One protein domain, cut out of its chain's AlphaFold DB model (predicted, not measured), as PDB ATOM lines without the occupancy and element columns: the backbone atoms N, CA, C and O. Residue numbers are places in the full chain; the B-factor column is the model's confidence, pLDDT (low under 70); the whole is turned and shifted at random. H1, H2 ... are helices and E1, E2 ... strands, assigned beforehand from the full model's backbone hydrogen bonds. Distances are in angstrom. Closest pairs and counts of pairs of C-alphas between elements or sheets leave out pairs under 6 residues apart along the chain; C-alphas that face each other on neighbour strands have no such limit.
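What this domain is: This is residues 39 to 51, 127 to 194 and 201 to 269 of the 272 residues of an uncharacterized protein of Phytomonas sp. isolate EM1 (UniProt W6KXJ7). This is a loosely built sandwich of two twisted four-stranded sheets, E4 E3 E7 E8 and E1 E2 E6 E5, face to face with their strands crossed at 38 degrees. The one named helix, H1, sticks out far from both sheets with residues 175 to 181 and 183 to 194. The printed part has 150 residues, mostly strand, with the order E1 E2 E3 E4 H1 E5 E6 E7 E8 along the chain; neighbours in both sheets are antiparallel. The whole is loose, with a radius of gyration of the C-alphas of 18.9 A, and elongated, spanning 64 by 35 by 23 A.

Where its parts are: Find C-alpha 140 at (-4.509, 1.557, 48.642); from there E3, residues 140 to 152, runs 35.0 A. Beside it lie E4, residues 158 to 169, 31.5 A long and bending by 51 degrees at residue 163, and E7, residues 239 to 250, 34.9 A long. E8, residues 258 to 265, ends with C-alpha 265 at (27.427, 9.914, 40.032). In the other sheet look for E1, residues 40 to 51, 31.6 A long, which bends by 53 degrees at residue 43, and for E2, residues 127 to 131. E6, residues 216 to 227, bends by 69 degrees at residue 220, and E5 is residues 206 to 211. H1, residues 176 to 188, starts with C-alpha 176 at (-11.979, -8.733, 55.746).

How they stand to each other: Start at E3, whose N 146 is 2.8 A from O 245 of E7, within hydrogen-bond range. E3 and E4 form a hairpin, with N 145 and O 166 at 2.8 A. E7 and E8 form another, with N 242 and O 262 at 2.8 A. In the second sheet N 42 of E1 is 2.9 A from O 129 of E2, and N 130 of E2 is 2.8 A from O 217 of E6. The hairpin E5 and E6 has N 209 and O 218 at 2.8 A. Between the sheets, the closest C-alphas of E4 and E6 are those of Phe 163 and Lys 224, 5.3 A apart. H1 is not on either sheet, and its O i to N i+4 pairs are within hydrogen-bond range throughout.

The domain as a whole: The C-alphas farthest apart are those of Arg 155 and Val 188, 65.0 A. Residues 52 to 126 and 195 to 200 are not printed; the gaps between C-alphas are 18.2 A and 17.9 A. The link E6 to E7 is long. Mean pLDDT of the printed part is 79.0; look for values under 70 at, among others, residues 172 to 183 and 225 to 237.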
ATOM      1  N   PRO A  39       8.330   6.212  49.936       92.31
ATOM      2  CA  PRO A  39       9.034   4.950  49.858       92.31
ATOM      3  C   PRO A  39      10.475   5.152  50.333       92.31
ATOM      4  O   PRO A  39      11.040   6.248  50.239       92.31
ATOM      5  N   LYS A  40      11.048   4.092  50.890       93.50
ATOM      6  CA  LYS A  40      12.438   4.066  51.356       93.50
ATOM      7  C   LYS A  40      13.277   3.356  50.311       93.50
ATOM      8  O   LYS A  40      12.802   2.400  49.716       93.50
ATOM      9  N   TYR A  41      14.498   3.805  50.085       92.12
ATOM     10  CA  TYR A  41      15.426   3.133  49.185       92.12
ATOM     11  C   TYR A  41      16.695   2.755  49.938       92.12
ATOM     12  O   TYR A  41      17.107   3.448  50.871       92.12
ATOM     13  N   HIS A  42      17.283   1.635  49.536       91.62
ATOM     14  CA  HIS A  42      18.480   1.061  50.129       91.62
ATOM     15  C   HIS A  42      19.460   0.690  49.019       91.62
ATOM     16  O   HIS A  42      19.069   0.086  48.019       91.62
ATOM     17  N   ASP A  43      20.720   1.091  49.203       90.19
ATOM     18  CA  ASP A  43      21.857   0.723  48.351       90.19
ATOM     19  C   ASP A  43      21.643   0.974  46.851       90.19
ATOM     20  O   ASP A  43      22.113   0.226  45.995       90.19
ATOM     21  N   LEU A  44      20.928   2.057  46.526       89.69
ATOM     22  CA  LEU A  44      20.688   2.445  45.146       89.69
ATOM     23  C   LEU A  44      22.000   2.894  44.500       89.69
ATOM     24  O   LEU A  44      22.658   3.828  44.958       89.69
ATOM     25  N   SER A  45      22.374   2.226  43.421       88.62
ATOM     26  CA  SER A  45      23.598   2.473  42.678       88.62
ATOM     27  C   SER A  45      23.338   2.368  41.183       88.62
ATOM     28  O   SER A  45      22.467   1.627  40.726       88.62
ATOM     29  N   ILE A  46      24.098   3.147  40.419       85.88
ATOM     30  CA  ILE A  46      24.085   3.094  38.964       85.88
ATOM     31  C   ILE A  46      25.510   2.903  38.466       85.88
ATOM     32  O   ILE A  46      26.439   3.611  38.871       85.88
ATOM     33  N   SER A  47      25.681   1.924  37.591       85.12
ATOM     34  CA  SER A  47      26.922   1.704  36.863       85.12
ATOM     35  C   SER A  47      26.654   1.773  35.368       85.12
ATOM     36  O   SER A  47      25.532   1.569  34.909       85.12
ATOM     37  N   GLY A  48      27.674   2.145  34.608       78.50
ATOM     38  CA  GLY A  48      27.620   2.135  33.153       78.50
ATOM     39  C   GLY A  48      28.707   1.227  32.612       78.50
ATOM     40  O   GLY A  48      29.851   1.333  33.057       78.50
ATOM     41  N   SER A  49      28.361   0.388  31.639       75.00
ATOM     42  CA  SER A  49      29.343  -0.306  30.805       75.00
ATOM     43  C   SER A  49      29.219   0.179  29.370       75.00
ATOM     44  O   SER A  49      28.124   0.503  28.896       75.00
ATOM     45  N   ARG A  50      30.350   0.254  28.674       70.62
ATOM     46  CA  ARG A  50      30.335   0.506  27.235       70.62
ATOM     47  C   ARG A  50      29.918  -0.775  26.554       70.62
ATOM     48  O   ARG A  50      30.514  -1.817  26.801       70.62
ATOM     49  N   VAL A  51      28.921  -0.677  25.693       63.97
ATOM     50  CA  VAL A  51      28.541  -1.790  24.841       63.97
ATOM     51  C   VAL A  51      28.883  -1.385  23.428       63.97
ATOM     52  O   VAL A  51      28.274  -0.482  22.856       63.97
ATOM     53  N   SER A 127      21.221  -1.024  40.351       91.12
ATOM     54  CA  SER A 127      21.156  -1.994  41.445       91.12
ATOM     55  C   SER A 127      20.676  -1.313  42.718       91.12
ATOM     56  O   SER A 127      21.025  -0.162  42.969       91.12
ATOM     57  N   GLY A 128      19.860  -1.997  43.512       93.00
ATOM     58  CA  GLY A 128      19.332  -1.475  44.775       93.00
ATOM     59  C   GLY A 128      17.920  -1.961  45.080       93.00
ATOM     60  O   GLY A 128      17.329  -2.734  44.326       93.00
ATOM     61  N   GLU A 129      17.358  -1.491  46.187       94.44
ATOM     62  CA  GLU A 129      16.009  -1.854  46.626       94.44
ATOM     63  C   GLU A 129      15.182  -0.608  46.955       94.44
ATOM     64  O   GLU A 129      15.684   0.355  47.537       94.44
ATOM     65  N   VAL A 130      13.897  -0.637  46.606       95.00
ATOM     66  CA  VAL A 130      12.920   0.399  46.949       95.00
ATOM     67  C   VAL A 130      11.714  -0.242  47.631       95.00
ATOM     68  O   VAL A 130      11.049  -1.110  47.069       95.00
ATOM     69  N   ASP A 131      11.417   0.209  48.844       95.50
ATOM     70  CA  ASP A 131      10.339  -0.263  49.703       95.50
ATOM     71  C   ASP A 131       9.156   0.718  49.693       95.50
ATOM     72  O   ASP A 131       9.228   1.832  50.225       95.50
ATOM     73  N   PHE A 132       8.041   0.276  49.106       95.38
ATOM     74  CA  PHE A 132       6.766   0.990  49.033       95.38
ATOM     75  C   PHE A 132       5.767   0.559  50.115       95.38
ATOM     76  O   PHE A 132       4.633   1.044  50.117       95.38
ATOM     77  N   SER A 133       6.142  -0.309  51.060       93.06
ATOM     78  CA  SER A 133       5.257  -0.729  52.159       93.06
ATOM     79  C   SER A 133       4.787   0.466  52.988       93.06
ATOM     80  O   SER A 133       3.620   0.552  53.366       93.06
ATOM     81  N   GLY A 134       5.675   1.447  53.168       91.50
ATOM     82  CA  GLY A 134       5.384   2.713  53.823       91.50
ATOM     83  C   GLY A 134       4.374   3.586  53.083       91.50
ATOM     84  O   GLY A 134       3.836   4.476  53.720       91.50
ATOM     85  N   CYS A 135       4.093   3.331  51.798       92.19
ATOM     86  CA  CYS A 135       3.064   3.998  50.986       92.19
ATOM     87  C   CYS A 135       1.752   3.201  50.915       92.19
ATOM     88  O   CYS A 135       0.786   3.631  50.285       92.19
ATOM     89  N   TRP A 136       1.707   2.021  51.535       91.56
ATOM     90  CA  TRP A 136       0.544   1.150  51.486       91.56
ATOM     91  C   TRP A 136      -0.400   1.440  52.654       91.56
ATOM     92  O   TRP A 136      -0.092   1.169  53.814       91.56
ATOM     93  N   GLY A 137      -1.563   2.013  52.352       87.25
ATOM     94  CA  GLY A 137      -2.615   2.317  53.318       87.25
ATOM     95  C   GLY A 137      -3.812   1.372  53.217       87.25
ATOM     96  O   GLY A 137      -3.905   0.521  52.335       87.25
ATOM     97  N   TRP A 138      -4.785   1.560  54.111       84.62
ATOM     98  CA  TRP A 138      -6.053   0.817  54.089       84.62
ATOM     99  C   TRP A 138      -6.883   1.079  52.823       84.62
ATOM    100  O   TRP A 138      -7.677   0.231  52.428       84.62
ATOM    101  N   ASN A 139      -6.704   2.247  52.200       85.44
ATOM    102  CA  ASN A 139      -7.398   2.641  50.979       85.44
ATOM    103  C   ASN A 139      -6.614   2.267  49.709       85.44
ATOM    104  O   ASN A 139      -7.150   2.413  48.618       85.44
ATOM    105  N   THR A 140      -5.363   1.811  49.810       89.69
ATOM    106  CA  THR A 140      -4.509   1.557  48.642       89.69
ATOM    107  C   THR A 140      -4.915   0.263  47.940       89.69
ATOM    108  O   THR A 140      -4.897  -0.809  48.540       89.69
ATOM    109  N   LYS A 141      -5.235   0.361  46.646       90.69
ATOM    110  CA  LYS A 141      -5.528  -0.783  45.771       90.69
ATOM    111  C   LYS A 141      -4.282  -1.234  45.009       90.69
ATOM    112  O   LYS A 141      -4.036  -2.431  44.877       90.69
ATOM    113  N   MET A 142      -3.523  -0.277  44.482       94.00
ATOM    114  CA  MET A 142      -2.272  -0.510  43.762       94.00
ATOM    115  C   MET A 142      -1.405   0.751  43.760       94.00
ATOM    116  O   MET A 142      -1.895   1.847  44.035       94.00
ATOM    117  N   ILE A 143      -0.125   0.597  43.441       94.50
ATOM    118  CA  ILE A 143       0.820   1.701  43.276       94.50
ATOM    119  C   ILE A 143       1.448   1.564  41.892       94.50
ATOM    120  O   ILE A 143       2.099   0.559  41.615       94.50
ATOM    121  N   TYR A 144       1.248   2.561  41.036       94.75
ATOM    122  CA  TYR A 144       2.019   2.689  39.803       94.75
ATOM    123  C   TYR A 144       3.403   3.220  40.147       94.75
ATOM    124  O   TYR A 144       3.511   4.179  40.914       94.75
ATOM    125  N   VAL A 145       4.440   2.601  39.597       94.06
ATOM    126  CA  VAL A 145       5.832   2.977  39.820       94.06
ATOM    127  C   VAL A 145       6.555   3.008  38.484       94.06
ATOM    128  O   VAL A 145       6.589   2.011  37.768       94.06
ATOM    129  N   THR A 146       7.196   4.133  38.199       93.38
ATOM    130  CA  THR A 146       8.072   4.299  37.046       93.38
ATOM    131  C   THR A 146       9.455   4.717  37.537       93.38
ATOM    132  O   THR A 146       9.600   5.685  38.287       93.38
ATOM    133  N   PHE A 147      10.481   3.983  37.121       91.69
ATOM    134  CA  PHE A 147      11.875   4.264  37.444       91.69
ATOM    135  C   PHE A 147      12.573   4.842  36.220       91.69
ATOM    136  O   PHE A 147      12.622   4.201  35.165       91.69
ATOM    137  N   LEU A 148      13.123   6.042  36.365       91.06
ATOM    138  CA  LEU A 148      13.753   6.794  35.290       91.06
ATOM    139  C   LEU A 148      15.187   7.159  35.660       91.06
ATOM    140  O   LEU A 148      15.454   7.537  36.799       91.06
ATOM    141  N   ALA A 149      16.087   7.157  34.683       87.94
ATOM    142  CA  ALA A 149      17.315   7.934  34.762       87.94
ATOM    143  C   ALA A 149      17.190   9.164  33.867       87.94
ATOM    144  O   ALA A 149      17.002   9.056  32.657       87.94
ATOM    145  N   GLN A 150      17.319  10.334  34.473       88.88
ATOM    146  CA  GLN A 150      17.453  11.605  33.789       88.88
ATOM    147  C   GLN A 150      18.935  11.951  33.686       88.88
ATOM    148  O   GLN A 150      19.657  11.959  34.684       88.88
ATOM    149  N   TYR A 151      19.386  12.284  32.486       83.25
ATOM    150  CA  TYR A 151      20.734  12.789  32.259       83.25
ATOM    151  C   TYR A 151      20.684  13.972  31.302       83.25
ATOM    152  O   TYR A 151      19.776  14.108  30.476       83.25
ATOM    153  N   THR A 152      21.660  14.861  31.444       80.38
ATOM    154  CA  THR A 152      21.790  16.025  30.571       80.38
ATOM    155  C   THR A 152      22.884  15.735  29.561       80.38
ATOM    156  O   THR A 152      24.008  15.400  29.921       80.38
ATOM    157  N   THR A 153      22.555  15.839  28.279       70.69
ATOM    158  CA  THR A 153      23.555  15.733  27.211       70.69
ATOM    159  C   THR A 153      24.439  16.983  27.192       70.69
ATOM    160  O   THR A 153      24.037  18.052  27.656       70.69
ATOM    161  N   ARG A 154      25.616  16.916  26.552       67.62
ATOM    162  CA  ARG A 154      26.491  18.091  26.330       67.62
ATOM    163  C   ARG A 154      25.779  19.279  25.667       67.62
ATOM    164  O   ARG A 154      26.231  20.411  25.791       67.62
ATOM    165  N   ARG A 155      24.687  19.029  24.935       69.50
ATOM    166  CA  ARG A 155      23.877  20.061  24.268       69.50
ATOM    167  C   ARG A 155      22.858  20.722  25.205       69.50
ATOM    168  O   ARG A 155      22.061  21.531  24.745       69.50
ATOM    169  N   GLY A 156      22.846  20.355  26.488       73.31
ATOM    170  CA  GLY A 156      21.856  20.814  27.459       73.31
ATOM    171  C   GLY A 156      20.484  20.157  27.297       73.31
ATOM    172  O   GLY A 156      19.542  20.557  27.973       73.31
ATOM    173  N   MET A 157      20.346  19.158  26.417       74.69
ATOM    174  CA  MET A 157      19.088  18.428  26.265       74.69
ATOM    175  C   MET A 157      18.970  17.402  27.388       74.69
ATOM    176  O   MET A 157      19.837  16.534  27.526       74.69
ATOM    177  N   GLN A 158      17.906  17.509  28.180       81.00
ATOM    178  CA  GLN A 158      17.545  16.494  29.162       81.00
ATOM    179  C   GLN A 158      16.915  15.306  28.449       81.00
ATOM    180  O   GLN A 158      15.993  15.473  27.653       81.00
ATOM    181  N   THR A 159      17.424  14.115  28.736       82.19
ATOM    182  CA  THR A 159      16.877  12.862  28.215       82.19
ATOM    183  C   THR A 159      16.483  11.969  29.385       82.19
ATOM    184  O   THR A 159      17.149  11.978  30.422       82.19
ATOM    185  N   GLU A 160      15.389  11.225  29.226       84.94
ATOM    186  CA  GLU A 160      14.895  10.266  30.216       84.94
ATOM    187  C   GLU A 160      15.030   8.844  29.656       84.94
ATOM    188  O   GLU A 160      14.520   8.547  28.575       84.94
ATOM    189  N   ALA A 161      15.693   7.960  30.396       82.12
ATOM    190  CA  ALA A 161      15.700   6.524  30.145       82.12
ATOM    191  C   ALA A 161      14.785   5.835  31.162       82.12
ATOM    192  O   ALA A 161      14.990   5.965  32.370       82.12
ATOM    193  N   VAL A 162      13.769   5.114  30.688       85.50
ATOM    194  CA  VAL A 162      12.847   4.349  31.540       85.50
ATOM    195  C   VAL A 162      13.455   2.974  31.806       85.50
ATOM    196  O   VAL A 162      13.694   2.243  30.853       85.50
ATOM    197  N   PHE A 163      13.669   2.598  33.069       82.81
ATOM    198  CA  PHE A 163      14.149   1.259  33.464       82.81
ATOM    199  C   PHE A 163      13.005   0.341  33.857       82.81
ATOM    200  O   PHE A 163      13.013  -0.847  33.554       82.81
ATOM    201  N   LEU A 164      12.012   0.902  34.536       87.81
ATOM    202  CA  LEU A 164      10.872   0.158  35.034       87.81
ATOM    203  C   LEU A 164       9.619   0.984  34.840       87.81
ATOM    204  O   LEU A 164       9.619   2.177  35.129       87.81
ATOM    205  N   ASP A 165       8.563   0.323  34.396       89.88
ATOM    206  CA  ASP A 165       7.212   0.850  34.444       89.88
ATOM    207  C   ASP A 165       6.294  -0.284  34.896       89.88
ATOM    208  O   ASP A 165       6.140  -1.285  34.191       89.88
ATOM    209  N   ALA A 166       5.809  -0.184  36.131       89.81
ATOM    210  CA  ALA A 166       5.250  -1.308  36.861       89.81
ATOM    211  C   ALA A 166       4.086  -0.937  37.771       89.81
ATOM    212  O   ALA A 166       3.910   0.212  38.183       89.81
ATOM    213  N   ILE A 167       3.303  -1.954  38.134       90.81
ATOM    214  CA  ILE A 167       2.168  -1.817  39.043       90.81
ATOM    215  C   ILE A 167       2.368  -2.746  40.232       90.81
ATOM    216  O   ILE A 167       2.225  -3.957  40.117       90.81
ATOM    217  N   ILE A 168       2.593  -2.192  41.420       91.31
ATOM    218  CA  ILE A 168       2.571  -2.981  42.650       91.31
ATOM    219  C   ILE A 168       1.114  -3.169  43.082       91.31
ATOM    220  O   ILE A 168       0.433  -2.204  43.437       91.31
ATOM    221  N   ARG A 169       0.626  -4.411  43.093       88.75
ATOM    222  CA  ARG A 169      -0.744  -4.750  43.512       88.75
ATOM    223  C   ARG A 169      -0.780  -5.427  44.876       88.75
ATOM    224  O   ARG A 169       0.250  -5.810  45.434       88.75
ATOM    225  N   ASP A 170      -1.975  -5.557  45.447       83.50
ATOM    226  CA  ASP A 170      -2.171  -6.489  46.551       83.50
ATOM    227  C   ASP A 170      -2.312  -7.914  46.030       83.50
ATOM    228  O   ASP A 170      -3.182  -8.195  45.214       83.50
ATOM    229  N   VAL A 171      -1.481  -8.821  46.543       73.19
ATOM    230  CA  VAL A 171      -1.645 -10.269  46.320       73.19
ATOM    231  C   VAL A 171      -2.801 -10.805  47.175       73.19
ATOM    232  O   VAL A 171      -3.262 -11.934  47.016       73.19
ATOM    233  N   ARG A 172      -3.288 -10.005  48.134       61.41
ATOM    234  CA  ARG A 172      -4.374 -10.389  49.033       61.41
ATOM    235  C   ARG A 172      -5.727  -9.983  48.437       61.41
ATOM    236  O   ARG A 172      -5.876  -8.854  47.977       61.41
ATOM    237  N   PRO A 173      -6.748 -10.855  48.501       51.78
ATOM    238  CA  PRO A 173      -8.094 -10.489  48.087       51.78
ATOM    239  C   PRO A 173      -8.648  -9.336  48.955       51.78
ATOM    240  O   PRO A 173      -8.397  -9.300  50.166       51.78
ATOM    241  N   PRO A 174      -9.420  -8.406  48.365       47.72
ATOM    242  CA  PRO A 174      -9.698  -7.077  48.920       47.72
ATOM    243  C   PRO A 174     -10.741  -7.028  50.059       47.72
ATOM    244  O   PRO A 174     -11.417  -6.017  50.220       47.72
ATOM    245  N   SER A 175     -10.916  -8.070  50.883       56.56
ATOM    246  CA  SER A 175     -11.918  -8.028  51.963       56.56
ATOM    247  C   SER A 175     -11.497  -8.677  53.290       56.56
ATOM    248  O   SER A 175     -10.621  -9.540  53.368       56.56
ATOM    249  N   LEU A 176     -12.135  -8.219  54.376       55.78
ATOM    250  CA  LEU A 176     -11.979  -8.733  55.746       55.78
ATOM    251  C   LEU A 176     -12.371 -10.217  55.871       55.78
ATOM    252  O   LEU A 176     -11.759 -10.952  56.643       55.78
ATOM    253  N   PHE A 177     -13.345 -10.671  55.081       55.97
ATOM    254  CA  PHE A 177     -13.844 -12.049  55.104       55.97
ATOM    255  C   PHE A 177     -12.802 -13.087  54.637       55.97
ATOM    256  O   PHE A 177     -12.543 -14.030  55.382       55.97
ATOM    257  N   PRO A 178     -12.117 -12.907  53.493       57.28
ATOM    258  CA  PRO A 178     -10.977 -13.725  53.092       57.28
ATOM    259  C   PRO A 178      -9.815 -13.714  54.084       57.28
ATOM    260  O   PRO A 178      -9.144 -14.729  54.222       57.28
ATOM    261  N   ARG A 179      -9.562 -12.605  54.799       55.91
ATOM    262  CA  ARG A 179      -8.520 -12.556  55.847       55.91
ATOM    263  C   ARG A 179      -8.867 -13.464  57.028       55.91
ATOM    264  O   ARG A 179      -7.986 -14.149  57.544       55.91
ATOM    265  N   LEU A 180     -10.141 -13.491  57.426       63.62
ATOM    266  CA  LEU A 180     -10.644 -14.400  58.455       63.62
ATOM    267  C   LEU A 180     -10.569 -15.861  57.975       63.62
ATOM    268  O   LEU A 180     -10.010 -16.706  58.667       63.62
ATOM    269  N   PHE A 181     -11.040 -16.130  56.753       65.06
ATOM    270  CA  PHE A 181     -11.001 -17.457  56.129       65.06
ATOM    271  C   PHE A 181      -9.576 -17.985  55.951       65.06
ATOM    272  O   PHE A 181      -9.314 -19.158  56.196       65.06
ATOM    273  N   ARG A 182      -8.639 -17.117  55.567       60.00
ATOM    274  CA  ARG A 182      -7.233 -17.471  55.395       60.00
ATOM    275  C   ARG A 182      -6.557 -17.786  56.724       60.00
ATOM    276  O   ARG A 182      -5.848 -18.775  56.774       60.00
ATOM    277  N   ARG A 183      -6.816 -17.034  57.804       66.69
ATOM    278  CA  ARG A 183      -6.304 -17.394  59.143       66.69
ATOM    279  C   ARG A 183      -6.816 -18.754  59.607       66.69
ATOM    280  O   ARG A 183      -6.060 -19.515  60.196       66.69
ATOM    281  N   VAL A 184      -8.080 -19.062  59.321       72.31
ATOM    282  CA  VAL A 184      -8.654 -20.385  59.598       72.31
ATOM    283  C   VAL A 184      -7.964 -21.458  58.747       72.31
ATOM    284  O   VAL A 184      -7.577 -22.492  59.274       72.31
ATOM    285  N   LEU A 185      -7.734 -21.202  57.457       66.12
ATOM    286  CA  LEU A 185      -7.050 -22.136  56.555       66.12
ATOM    287  C   LEU A 185      -5.562 -22.332  56.886       66.12
ATOM    288  O   LEU A 185      -5.086 -23.456  56.816       66.12
ATOM    289  N   GLU A 186      -4.838 -21.287  57.283       69.19
ATOM    290  CA  GLU A 186      -3.430 -21.357  57.708       69.19
ATOM    291  C   GLU A 186      -3.275 -22.119  59.032       69.19
ATOM    292  O   GLU A 186      -2.280 -22.813  59.226       69.19
ATOM    293  N   TYR A 187      -4.280 -22.054  59.911       72.81
ATOM    294  CA  TYR A 187      -4.339 -22.869  61.127       72.81
ATOM    295  C   TYR A 187      -4.616 -24.353  60.827       72.81
ATOM    296  O   TYR A 187      -4.181 -25.230  61.568       72.81
ATOM    297  N   VAL A 188      -5.335 -24.640  59.737       74.62
ATOM    298  CA  VAL A 188      -5.739 -25.999  59.333       74.62
ATOM    299  C   VAL A 188      -4.730 -26.656  58.377       74.62
ATOM    300  O   VAL A 188      -4.637 -27.881  58.336       74.62
ATOM    301  N   ALA A 189      -3.943 -25.878  57.632       59.38
ATOM    302  CA  ALA A 189      -2.955 -26.377  56.680       59.38
ATOM    303  C   ALA A 189      -1.696 -25.484  56.667       59.38
ATOM    304  O   ALA A 189      -1.610 -24.550  55.863       59.38
ATOM    305  N   PRO A 190      -0.690 -25.764  57.517       58.34
ATOM    306  CA  PRO A 190       0.570 -25.037  57.484       58.34
ATOM    307  C   PRO A 190       1.320 -25.420  56.204       58.34
ATOM    308  O   PRO A 190       1.813 -26.540  56.070       58.34
ATOM    309  N   LYS A 191       1.393 -24.505  55.232       52.66
ATOM    310  CA  LYS A 191       2.261 -24.674  54.060       52.66
ATOM    311  C   LYS A 191       3.539 -23.861  54.204       52.66
ATOM    312  O   LYS A 191       3.542 -22.752  54.727       52.66
ATOM    313  N   GLY A 192       4.618 -24.521  53.785       54.22
ATOM    314  CA  GLY A 192       6.006 -24.150  53.999       54.22
ATOM    315  C   GLY A 192       6.468 -22.902  53.255       54.22
ATOM    316  O   GLY A 192       5.739 -22.319  52.458       54.22
ATOM    317  N   LYS A 193       7.711 -22.534  53.593       46.97
ATOM    318  CA  LYS A 193       8.519 -21.405  53.112       46.97
ATOM    319  C   LYS A 193       8.034 -20.819  51.783       46.97
ATOM    320  O   LYS A 193       8.139 -21.457  50.740       46.97
ATOM    321  N   HIS A 194       7.554 -19.579  51.849       46.06
ATOM    322  CA  HIS A 194       7.389 -18.724  50.682       46.06
ATOM    323  C   HIS A 194       8.776 -18.363  50.152       46.06
ATOM    324  O   HIS A 194       9.410 -17.427  50.633       46.06
ATOM    325  N   LYS A 201       7.606 -12.056  35.449       51.50
ATOM    326  CA  LYS A 201       8.292 -11.218  34.443       51.50
ATOM    327  C   LYS A 201       7.236 -10.339  33.741       51.50
ATOM    328  O   LYS A 201       6.931 -10.532  32.570       51.50
ATOM    329  N   GLU A 202       6.618  -9.415  34.468       52.56
ATOM    330  CA  GLU A 202       5.671  -8.429  33.931       52.56
ATOM    331  C   GLU A 202       6.412  -7.272  33.227       52.56
ATOM    332  O   GLU A 202       5.782  -6.363  32.691       52.56
ATOM    333  N   HIS A 203       7.753  -7.306  33.201       61.59
ATOM    334  CA  HIS A 203       8.593  -6.211  32.724       61.59
ATOM    335  C   HIS A 203       9.672  -6.666  31.745       61.59
ATOM    336  O   HIS A 203      10.286  -7.718  31.905       61.59
ATOM    337  N   ASP A 204       9.937  -5.806  30.760       59.75
ATOM    338  CA  ASP A 204      10.921  -6.046  29.698       59.75
ATOM    339  C   ASP A 204      12.384  -5.928  30.164       59.75
ATOM    340  O   ASP A 204      13.291  -6.229  29.394       59.75
ATOM    341  N   ALA A 205      12.634  -5.422  31.377       68.00
ATOM    342  CA  ALA A 205      13.985  -5.220  31.892       68.00
ATOM    343  C   ALA A 205      14.472  -6.472  32.626       68.00
ATOM    344  O   ALA A 205      13.887  -6.887  33.629       68.00
ATOM    345  N   GLU A 206      15.568  -7.055  32.146       79.00
ATOM    346  CA  GLU A 206      16.276  -8.102  32.878       79.00
ATOM    347  C   GLU A 206      16.812  -7.540  34.202       79.00
ATOM    348  O   GLU A 206      17.189  -6.371  34.271       79.00
ATOM    349  N   GLY A 207      16.812  -8.355  35.263       84.06
ATOM    350  CA  GLY A 207      17.325  -7.965  36.583       84.06
ATOM    351  C   GLY A 207      16.356  -7.170  37.469       84.06
ATOM    352  O   GLY A 207      16.757  -6.711  38.537       84.06
ATOM    353  N   VAL A 208      15.085  -7.000  37.084       87.25
ATOM    354  CA  VAL A 208      14.071  -6.364  37.946       87.25
ATOM    355  C   VAL A 208      13.175  -7.408  38.606       87.25
ATOM    356  O   VAL A 208      12.579  -8.246  37.935       87.25
ATOM    357  N   TYR A 209      13.025  -7.304  39.927       88.00
ATOM    358  CA  TYR A 209      12.167  -8.165  40.735       88.00
ATOM    359  C   TYR A 209      11.168  -7.319  41.518       88.00
ATOM    360  O   TYR A 209      11.552  -6.360  42.191       88.00
ATOM    361  N   ILE A 210       9.890  -7.691  41.469       89.25
ATOM    362  CA  ILE A 210       8.832  -7.013  42.217       89.25
ATOM    363  C   ILE A 210       8.219  -7.983  43.209       89.25
ATOM    364  O   ILE A 210       7.656  -9.012  42.855       89.25
ATOM    365  N   ASP A 211       8.285  -7.608  44.475       89.31
ATOM    366  CA  ASP A 211       7.613  -8.301  45.550       89.31
ATOM    367  C   ASP A 211       6.304  -7.593  45.871       89.31
ATOM    368  O   ASP A 211       6.235  -6.630  46.643       89.31
ATOM    369  N   HIS A 212       5.228  -8.101  45.280       87.06
ATOM    370  CA  HIS A 212       3.884  -7.622  45.560       87.06
ATOM    371  C   HIS A 212       3.418  -7.932  46.989       87.06
ATOM    372  O   HIS A 212       2.454  -7.321  47.443       87.06
ATOM    373  N   VAL A 213       4.040  -8.846  47.736       86.94
ATOM    374  CA  VAL A 213       3.646  -9.148  49.122       86.94
ATOM    375  C   VAL A 213       4.219  -8.102  50.070       86.94
ATOM    376  O   VAL A 213       3.467  -7.515  50.854       86.94
ATOM    377  N   HIS A 214       5.520  -7.841  49.964       90.69
ATOM    378  CA  HIS A 214       6.233  -6.881  50.809       90.69
ATOM    379  C   HIS A 214       6.261  -5.462  50.228       90.69
ATOM    380  O   HIS A 214       6.712  -4.546  50.906       90.69
ATOM    381  N   LYS A 215       5.717  -5.264  49.019       93.12
ATOM    382  CA  LYS A 215       5.692  -3.986  48.281       93.12
ATOM    383  C   LYS A 215       7.098  -3.455  48.009       93.12
ATOM    384  O   LYS A 215       7.345  -2.257  48.118       93.12
ATOM    385  N   LYS A 216       8.018  -4.353  47.673       93.69
ATOM    386  CA  LYS A 216       9.423  -4.030  47.425       93.69
ATOM    387  C   LYS A 216       9.754  -4.229  45.958       93.69
ATOM    388  O   LYS A 216       9.227  -5.135  45.322       93.69
ATOM    389  N   ILE A 217      10.626  -3.386  45.431       92.44
ATOM    390  CA  ILE A 217      11.206  -3.535  44.099       92.44
ATOM    391  C   ILE A 217      12.707  -3.675  44.286       92.44
ATOM    392  O   ILE A 217      13.323  -2.816  44.915       92.44
ATOM    393  N   ARG A 218      13.283  -4.742  43.743       92.69
ATOM    394  CA  ARG A 218      14.722  -4.982  43.752       92.69
ATOM    395  C   ARG A 218      15.253  -4.927  42.328       92.69
ATOM    396  O   ARG A 218      14.747  -5.617  41.445       92.69
ATOM    397  N   PHE A 219      16.287  -4.127  42.142       91.12
ATOM    398  CA  PHE A 219      17.091  -4.054  40.937       91.12
ATOM    399  C   PHE A 219      18.392  -4.812  41.202       91.12
ATOM    400  O   PHE A 219      19.111  -4.497  42.152       91.12
ATOM    401  N   ASP A 220      18.671  -5.821  40.388       90.06
ATOM    402  CA  ASP A 220      19.898  -6.612  40.421       90.06
ATOM    403  C   ASP A 220      20.570  -6.495  39.057       90.06
ATOM    404  O   ASP A 220      20.249  -7.230  38.122       90.06
ATOM    405  N   ASN A 221      21.425  -5.478  38.924       87.75
ATOM    406  CA  ASN A 221      22.052  -5.088  37.664       87.75
ATOM    407  C   ASN A 221      21.025  -4.932  36.536       87.75
ATOM    408  O   ASN A 221      21.240  -5.374  35.408       87.75
ATOM    409  N   ALA A 222      19.897  -4.299  36.858       85.12
ATOM    410  CA  ALA A 222      18.806  -4.127  35.926       85.12
ATOM    411  C   ALA A 222      19.247  -3.269  34.741       85.12
ATOM    412  O   ALA A 222      19.716  -2.141  34.928       85.12
ATOM    413  N   THR A 223      19.067  -3.795  33.532       82.81
ATOM    414  CA  THR A 223      19.449  -3.119  32.288       82.81
ATOM    415  C   THR A 223      18.226  -2.837  31.436       82.81
ATOM    416  O   THR A 223      17.361  -3.693  31.245       82.81
ATOM    417  N   LYS A 224      18.141  -1.618  30.898       70.44
ATOM    418  CA  LYS A 224      17.150  -1.308  29.870       70.44
ATOM    419  C   LYS A 224      17.673  -0.257  28.899       70.44
ATOM    420  O   LYS A 224      18.024   0.841  29.313       70.44
ATOM    421  N   TYR A 225      17.635  -0.622  27.616       62.12
ATOM    422  CA  TYR A 225      17.983   0.175  26.437       62.12
ATOM    423  C   TYR A 225      19.410   0.739  26.379       62.12
ATOM    424  O   TYR A 225      20.016   1.163  27.359       62.12
ATOM    425  N   TYR A 226      19.930   0.780  25.158       61.69
ATOM    426  CA  TYR A 226      21.143   1.508  24.832       61.69
ATOM    427  C   TYR A 226      20.809   2.986  24.701       61.69
ATOM    428  O   TYR A 226      19.905   3.362  23.955       61.69
ATOM    429  N   VAL A 227      21.527   3.838  25.418       62.12
ATOM    430  CA  VAL A 227      21.352   5.277  25.261       62.12
ATOM    431  C   VAL A 227      22.094   5.741  24.007       62.12
ATOM    432  O   VAL A 227      23.322   5.687  23.950       62.12
ATOM    433  N   GLU A 228      21.341   6.203  23.006       54.31
ATOM    434  CA  GLU A 228      21.848   6.513  21.658       54.31
ATOM    435  C   GLU A 228      22.669   7.815  21.545       54.31
ATOM    436  O   GLU A 228      23.248   8.068  20.492       54.31
ATOM    437  N   ASP A 229      22.755   8.647  22.590       50.41
ATOM    438  CA  ASP A 229      23.301  10.017  22.470       50.41
ATOM    439  C   ASP A 229      24.521  10.309  23.362       50.41
ATOM    440  O   ASP A 229      24.810  11.451  23.733       50.41
ATOM    441  N   PHE A 230      25.284   9.274  23.714       54.81
ATOM    442  CA  PHE A 230      26.524   9.436  24.471       54.81
ATOM    443  C   PHE A 230      27.731   9.623  23.553       54.81
ATOM    444  O   PHE A 230      28.598   8.769  23.420       54.81
ATOM    445  N   HIS A 231      27.829  10.800  22.933       47.62
ATOM    446  CA  HIS A 231      29.044  11.187  22.220       47.62
ATOM    447  C   HIS A 231      30.281  11.148  23.147       47.62
ATOM    448  O   HIS A 231      30.372  11.926  24.098       47.62
ATOM    449  N   THR A 232      31.250  10.290  22.806       48.28
ATOM    450  CA  THR A 232      32.691  10.391  23.101       48.28
ATOM    451  C   THR A 232      33.102  10.671  24.552       48.28
ATOM    452  O   THR A 232      33.230  11.823  24.969       48.28
ATOM    453  N   ASN A 233      33.455   9.612  25.295       49.84
ATOM    454  CA  ASN A 233      34.255   9.639  26.537       49.84
ATOM    455  C   ASN A 233      33.772  10.540  27.700       49.84
ATOM    456  O   ASN A 233      34.438  10.566  28.735       49.84
ATOM    457  N   THR A 234      32.649  11.258  27.593       51.94
ATOM    458  CA  THR A 234      32.301  12.290  28.589       51.94
ATOM    459  C   THR A 234      31.620  11.801  29.845       51.94
ATOM    460  O   THR A 234      31.599  12.534  30.817       51.94
ATOM    461  N   LEU A 235      31.069  10.591  29.855       55.06
ATOM    462  CA  LEU A 235      30.274  10.119  30.992       55.06
ATOM    463  C   LEU A 235      31.090   9.798  32.241       55.06
ATOM    464  O   LEU A 235      30.515   9.519  33.292       55.06
ATOM    465  N   LYS A 236      32.423   9.815  32.149       58.75
ATOM    466  CA  LYS A 236      33.254   9.653  33.333       58.75
ATOM    467  C   LYS A 236      33.027  10.877  34.225       58.75
ATOM    468  O   LYS A 236      33.578  11.937  33.949       58.75
ATOM    469  N   ASN A 237      32.250  10.681  35.294       64.69
ATOM    470  CA  ASN A 237      31.874  11.659  36.323       64.69
ATOM    471  C   ASN A 237      30.643  12.542  36.035       64.69
ATOM    472  O   ASN A 237      30.463  13.541  36.726       64.69
ATOM    473  N   GLU A 238      29.782  12.192  35.077       72.88
ATOM    474  CA  GLU A 238      28.507  12.909  34.919       72.88
ATOM    475  C   GLU A 238      27.497  12.495  36.001       72.88
ATOM    476  O   GLU A 238      27.448  11.339  36.446       72.88
ATOM    477  N   GLU A 239      26.672  13.453  36.426       79.69
ATOM    478  CA  GLU A 239      25.560  13.191  37.336       79.69
ATOM    479  C   GLU A 239      24.388  12.590  36.559       79.69
ATOM    480  O   GLU A 239      23.788  13.241  35.698       79.69
ATOM    481  N   VAL A 240      24.016  11.361  36.909       84.69
ATOM    482  CA  VAL A 240      22.753  10.772  36.476       84.69
ATOM    483  C   VAL A 240      21.755  10.934  37.612       84.69
ATOM    484  O   VAL A 240      21.971  10.505  38.745       84.69
ATOM    485  N   LYS A 241      20.641  11.596  37.319       90.19
ATOM    486  CA  LYS A 241      19.566  11.800  38.282       90.19
ATOM    487  C   LYS A 241      18.579  10.652  38.152       90.19
ATOM    488  O   LYS A 241      17.861  10.555  37.163       90.19
ATOM    489  N   ILE A 242      18.520   9.800  39.161       90.25
ATOM    490  CA  ILE A 242      17.489   8.778  39.248       90.25
ATOM    491  C   ILE A 242      16.202   9.425  39.750       90.25
ATOM    492  O   ILE A 242      16.189  10.113  40.773       90.25
ATOM    493  N   VAL A 243      15.115   9.191  39.024       92.94
ATOM    494  CA  VAL A 243      13.781   9.665  39.370       92.94
ATOM    495  C   VAL A 243      12.851   8.473  39.524       92.94
ATOM    496  O   VAL A 243      12.575   7.749  38.569       92.94
ATOM    497  N   ILE A 244      12.340   8.293  40.738       94.06
ATOM    498  CA  ILE A 244      11.297   7.318  41.044       94.06
ATOM    499  C   ILE A 244       9.977   8.079  41.073       94.06
ATOM    500  O   ILE A 244       9.676   8.814  42.020       94.06
ATOM    501  N   ARG A 245       9.192   7.913  40.014       95.31
ATOM    502  CA  ARG A 245       7.825   8.417  39.913       95.31
ATOM    503  C   ARG A 245       6.885   7.359  40.464       95.31
ATOM    504  O   ARG A 245       6.983   6.194  40.089       95.31
ATOM    505  N   TYR A 246       5.974   7.740  41.347       95.50
ATOM    506  CA  TYR A 246       4.955   6.816  41.824       95.50
ATOM    507  C   TYR A 246       3.610   7.496  42.036       95.50
ATOM    508  O   TYR A 246       3.525   8.677  42.381       95.50
ATOM    509  N   GLN A 247       2.547   6.725  41.833       95.25
ATOM    510  CA  GLN A 247       1.177   7.168  42.028       95.25
ATOM    511  C   GLN A 247       0.391   6.102  42.783       95.25
ATOM    512  O   GLN A 247       0.246   4.964  42.332       95.25
ATOM    513  N   VAL A 248      -0.128   6.482  43.949       93.12
ATOM    514  CA  VAL A 248      -0.987   5.614  44.753       93.12
ATOM    515  C   VAL A 248      -2.396   5.655  44.173       93.12
ATOM    516  O   VAL A 248      -2.991   6.722  44.013       93.12
ATOM    517  N   VAL A 249      -2.943   4.483  43.864       92.88
ATOM    518  CA  VAL A 249      -4.323   4.333  43.403       92.88
ATOM    519  C   VAL A 249      -5.123   3.685  44.511       92.88
ATOM    520  O   VAL A 249      -4.871   2.541  44.904       92.88
ATOM    521  N   GLY A 250      -6.078   4.441  45.032       89.88
ATOM    522  CA  GLY A 250      -6.964   3.995  46.086       89.88
ATOM    523  C   GLY A 250      -8.254   3.366  45.566       89.88
ATOM    524  O   GLY A 250      -8.556   3.385  44.372       89.88
ATOM    525  N   HIS A 251      -9.069   2.840  46.480       84.88
ATOM    526  CA  HIS A 251     -10.415   2.358  46.154       84.88
ATOM    527  C   HIS A 251     -11.369   3.491  45.748       84.88
ATOM    528  O   HIS A 251     -12.303   3.255  44.986       84.88
ATOM    529  N   PHE A 252     -11.110   4.712  46.224       84.19
ATOM    530  CA  PHE A 252     -11.947   5.893  45.983       84.19
ATOM    531  C   PHE A 252     -11.348   6.902  44.990       84.19
ATOM    532  O   PHE A 252     -11.840   8.022  44.898       84.19
ATOM    533  N   GLY A 253     -10.294   6.536  44.254       88.94
ATOM    534  CA  GLY A 253      -9.700   7.407  43.238       88.94
ATOM    535  C   GLY A 253      -8.177   7.361  43.196       88.94
ATOM    536  O   GLY A 253      -7.549   6.431  43.695       88.94
ATOM    537  N   TRP A 254      -7.597   8.382  42.573       88.62
ATOM    538  CA  TRP A 254      -6.168   8.482  42.292       88.62
ATOM    539  C   TRP A 254      -5.558   9.572  43.162       88.62
ATOM    540  O   TRP A 254      -6.109  10.672  43.248       88.62
ATOM    541  N   GLU A 255      -4.422   9.288  43.788       88.62
ATOM    542  CA  GLU A 255      -3.636  10.340  44.422       88.62
ATOM    543  C   GLU A 255      -2.811  11.109  43.379       88.62
ATOM    544  O   GLU A 255      -2.537  10.581  42.295       88.62
ATOM    545  N   PRO A 256      -2.389  12.351  43.679       90.44
ATOM    546  CA  PRO A 256      -1.417  13.050  42.855       90.44
ATOM    547  C   PRO A 256      -0.139  12.228  42.700       90.44
ATOM    548  O   PRO A 256       0.325  11.578  43.641       90.44
ATOM    549  N   MET A 257       0.436  12.282  41.506       93.25
ATOM    550  CA  MET A 257       1.727  11.677  41.215       93.25
ATOM    551  C   MET A 257       2.826  12.351  42.043       93.25
ATOM    552  O   MET A 257       2.838  13.573  42.211       93.25
ATOM    553  N   ARG A 258       3.741  11.543  42.574       93.62
ATOM    554  CA  ARG A 258       4.850  11.988  43.421       93.62
ATOM    555  C   ARG A 258       6.168  11.572  42.790       93.62
ATOM    556  O   ARG A 258       6.251  10.541  42.125       93.62
ATOM    557  N   GLU A 259       7.200  12.363  43.042       93.75
ATOM    558  CA  GLU A 259       8.547  12.093  42.553       93.75
ATOM    559  C   GLU A 259       9.529  12.037  43.716       93.75
ATOM    560  O   GLU A 259       9.517  12.886  44.611       93.75
ATOM    561  N   LEU A 260      10.405  11.042  43.676       90.75
ATOM    562  CA  LEU A 260      11.637  11.030  44.443       90.75
ATOM    563  C   LEU A 260      12.801  11.155  43.489       90.75
ATOM    564  O   LEU A 260      12.841  10.499  42.454       90.75
ATOM    565  N   ASN A 261      13.739  12.008  43.863       91.81
ATOM    566  CA  ASN A 261      14.880  12.352  43.047       91.81
ATOM    567  C   ASN A 261      16.138  12.061  43.854       91.81
ATOM    568  O   ASN A 261      16.321  12.668  44.906       91.81
ATOM    569  N   GLU A 262      16.994  11.191  43.335       86.94
ATOM    570  CA  GLU A 262      18.319  10.925  43.886       86.94
ATOM    571  C   GLU A 262      19.356  11.236  42.807       86.94
ATOM    572  O   GLU A 262      19.220  10.825  41.652       86.94
ATOM    573  N   LYS A 263      20.391  11.996  43.156       87.06
ATOM    574  CA  LYS A 263      21.499  12.266  42.240       87.06
ATOM    575  C   LYS A 263      22.603  11.258  42.506       87.06
ATOM    576  O   LYS A 263      23.149  11.238  43.604       87.06
ATOM    577  N   ILE A 264      22.943  10.458  41.502       84.31
ATOM    578  CA  ILE A 264      23.999   9.456  41.616       84.31
ATOM    579  C   ILE A 264      25.052   9.730  40.549       84.31
ATOM    580  O   ILE A 264      24.756   9.881  39.364       84.31
ATOM    581  N   THR A 265      26.311   9.808  40.969       82.12
ATOM    582  CA  THR A 265      27.427   9.914  40.032       82.12
ATOM    583  C   THR A 265      27.614   8.580  39.323       82.12
ATOM    584  O   THR A 265      27.800   7.549  39.975       82.12
ATOM    585  N   LEU A 266      27.593   8.600  37.990       79.38
ATOM    586  CA  LEU A 266      27.797   7.394  37.199       79.38
ATOM    587  C   LEU A 266      29.221   6.860  37.401       79.38
ATOM    588  O   LEU A 266      30.207   7.553  37.133       79.38
ATOM    589  N   ARG A 267      29.334   5.595  37.817       77.81
ATOM    590  CA  ARG A 267      30.607   4.866  37.805       77.81
ATOM    591  C   ARG A 267      30.707   4.053  36.521       77.81
ATOM    592  O   ARG A 267      29.938   3.117  36.316       77.81
ATOM    593  N   LEU A 268      31.658   4.416  35.664       72.00
ATOM    594  CA  LEU A 268      32.046   3.577  34.534       72.00
ATOM    595  C   LEU A 268      32.962   2.473  35.061       72.00
ATOM    596  O   LEU A 268      34.066   2.762  35.526       72.00
ATOM    597  N   GLY A 269      32.474   1.239  35.022       65.19
ATOM    598  CA  GLY A 269      33.248   0.042  35.328       65.19
ATOM    599  C   GLY A 269      33.333  -0.836  34.088       65.19
ATOM    600  O   GLY A 269      32.423  -0.826  33.262       65.19
TER     601      GLY A 269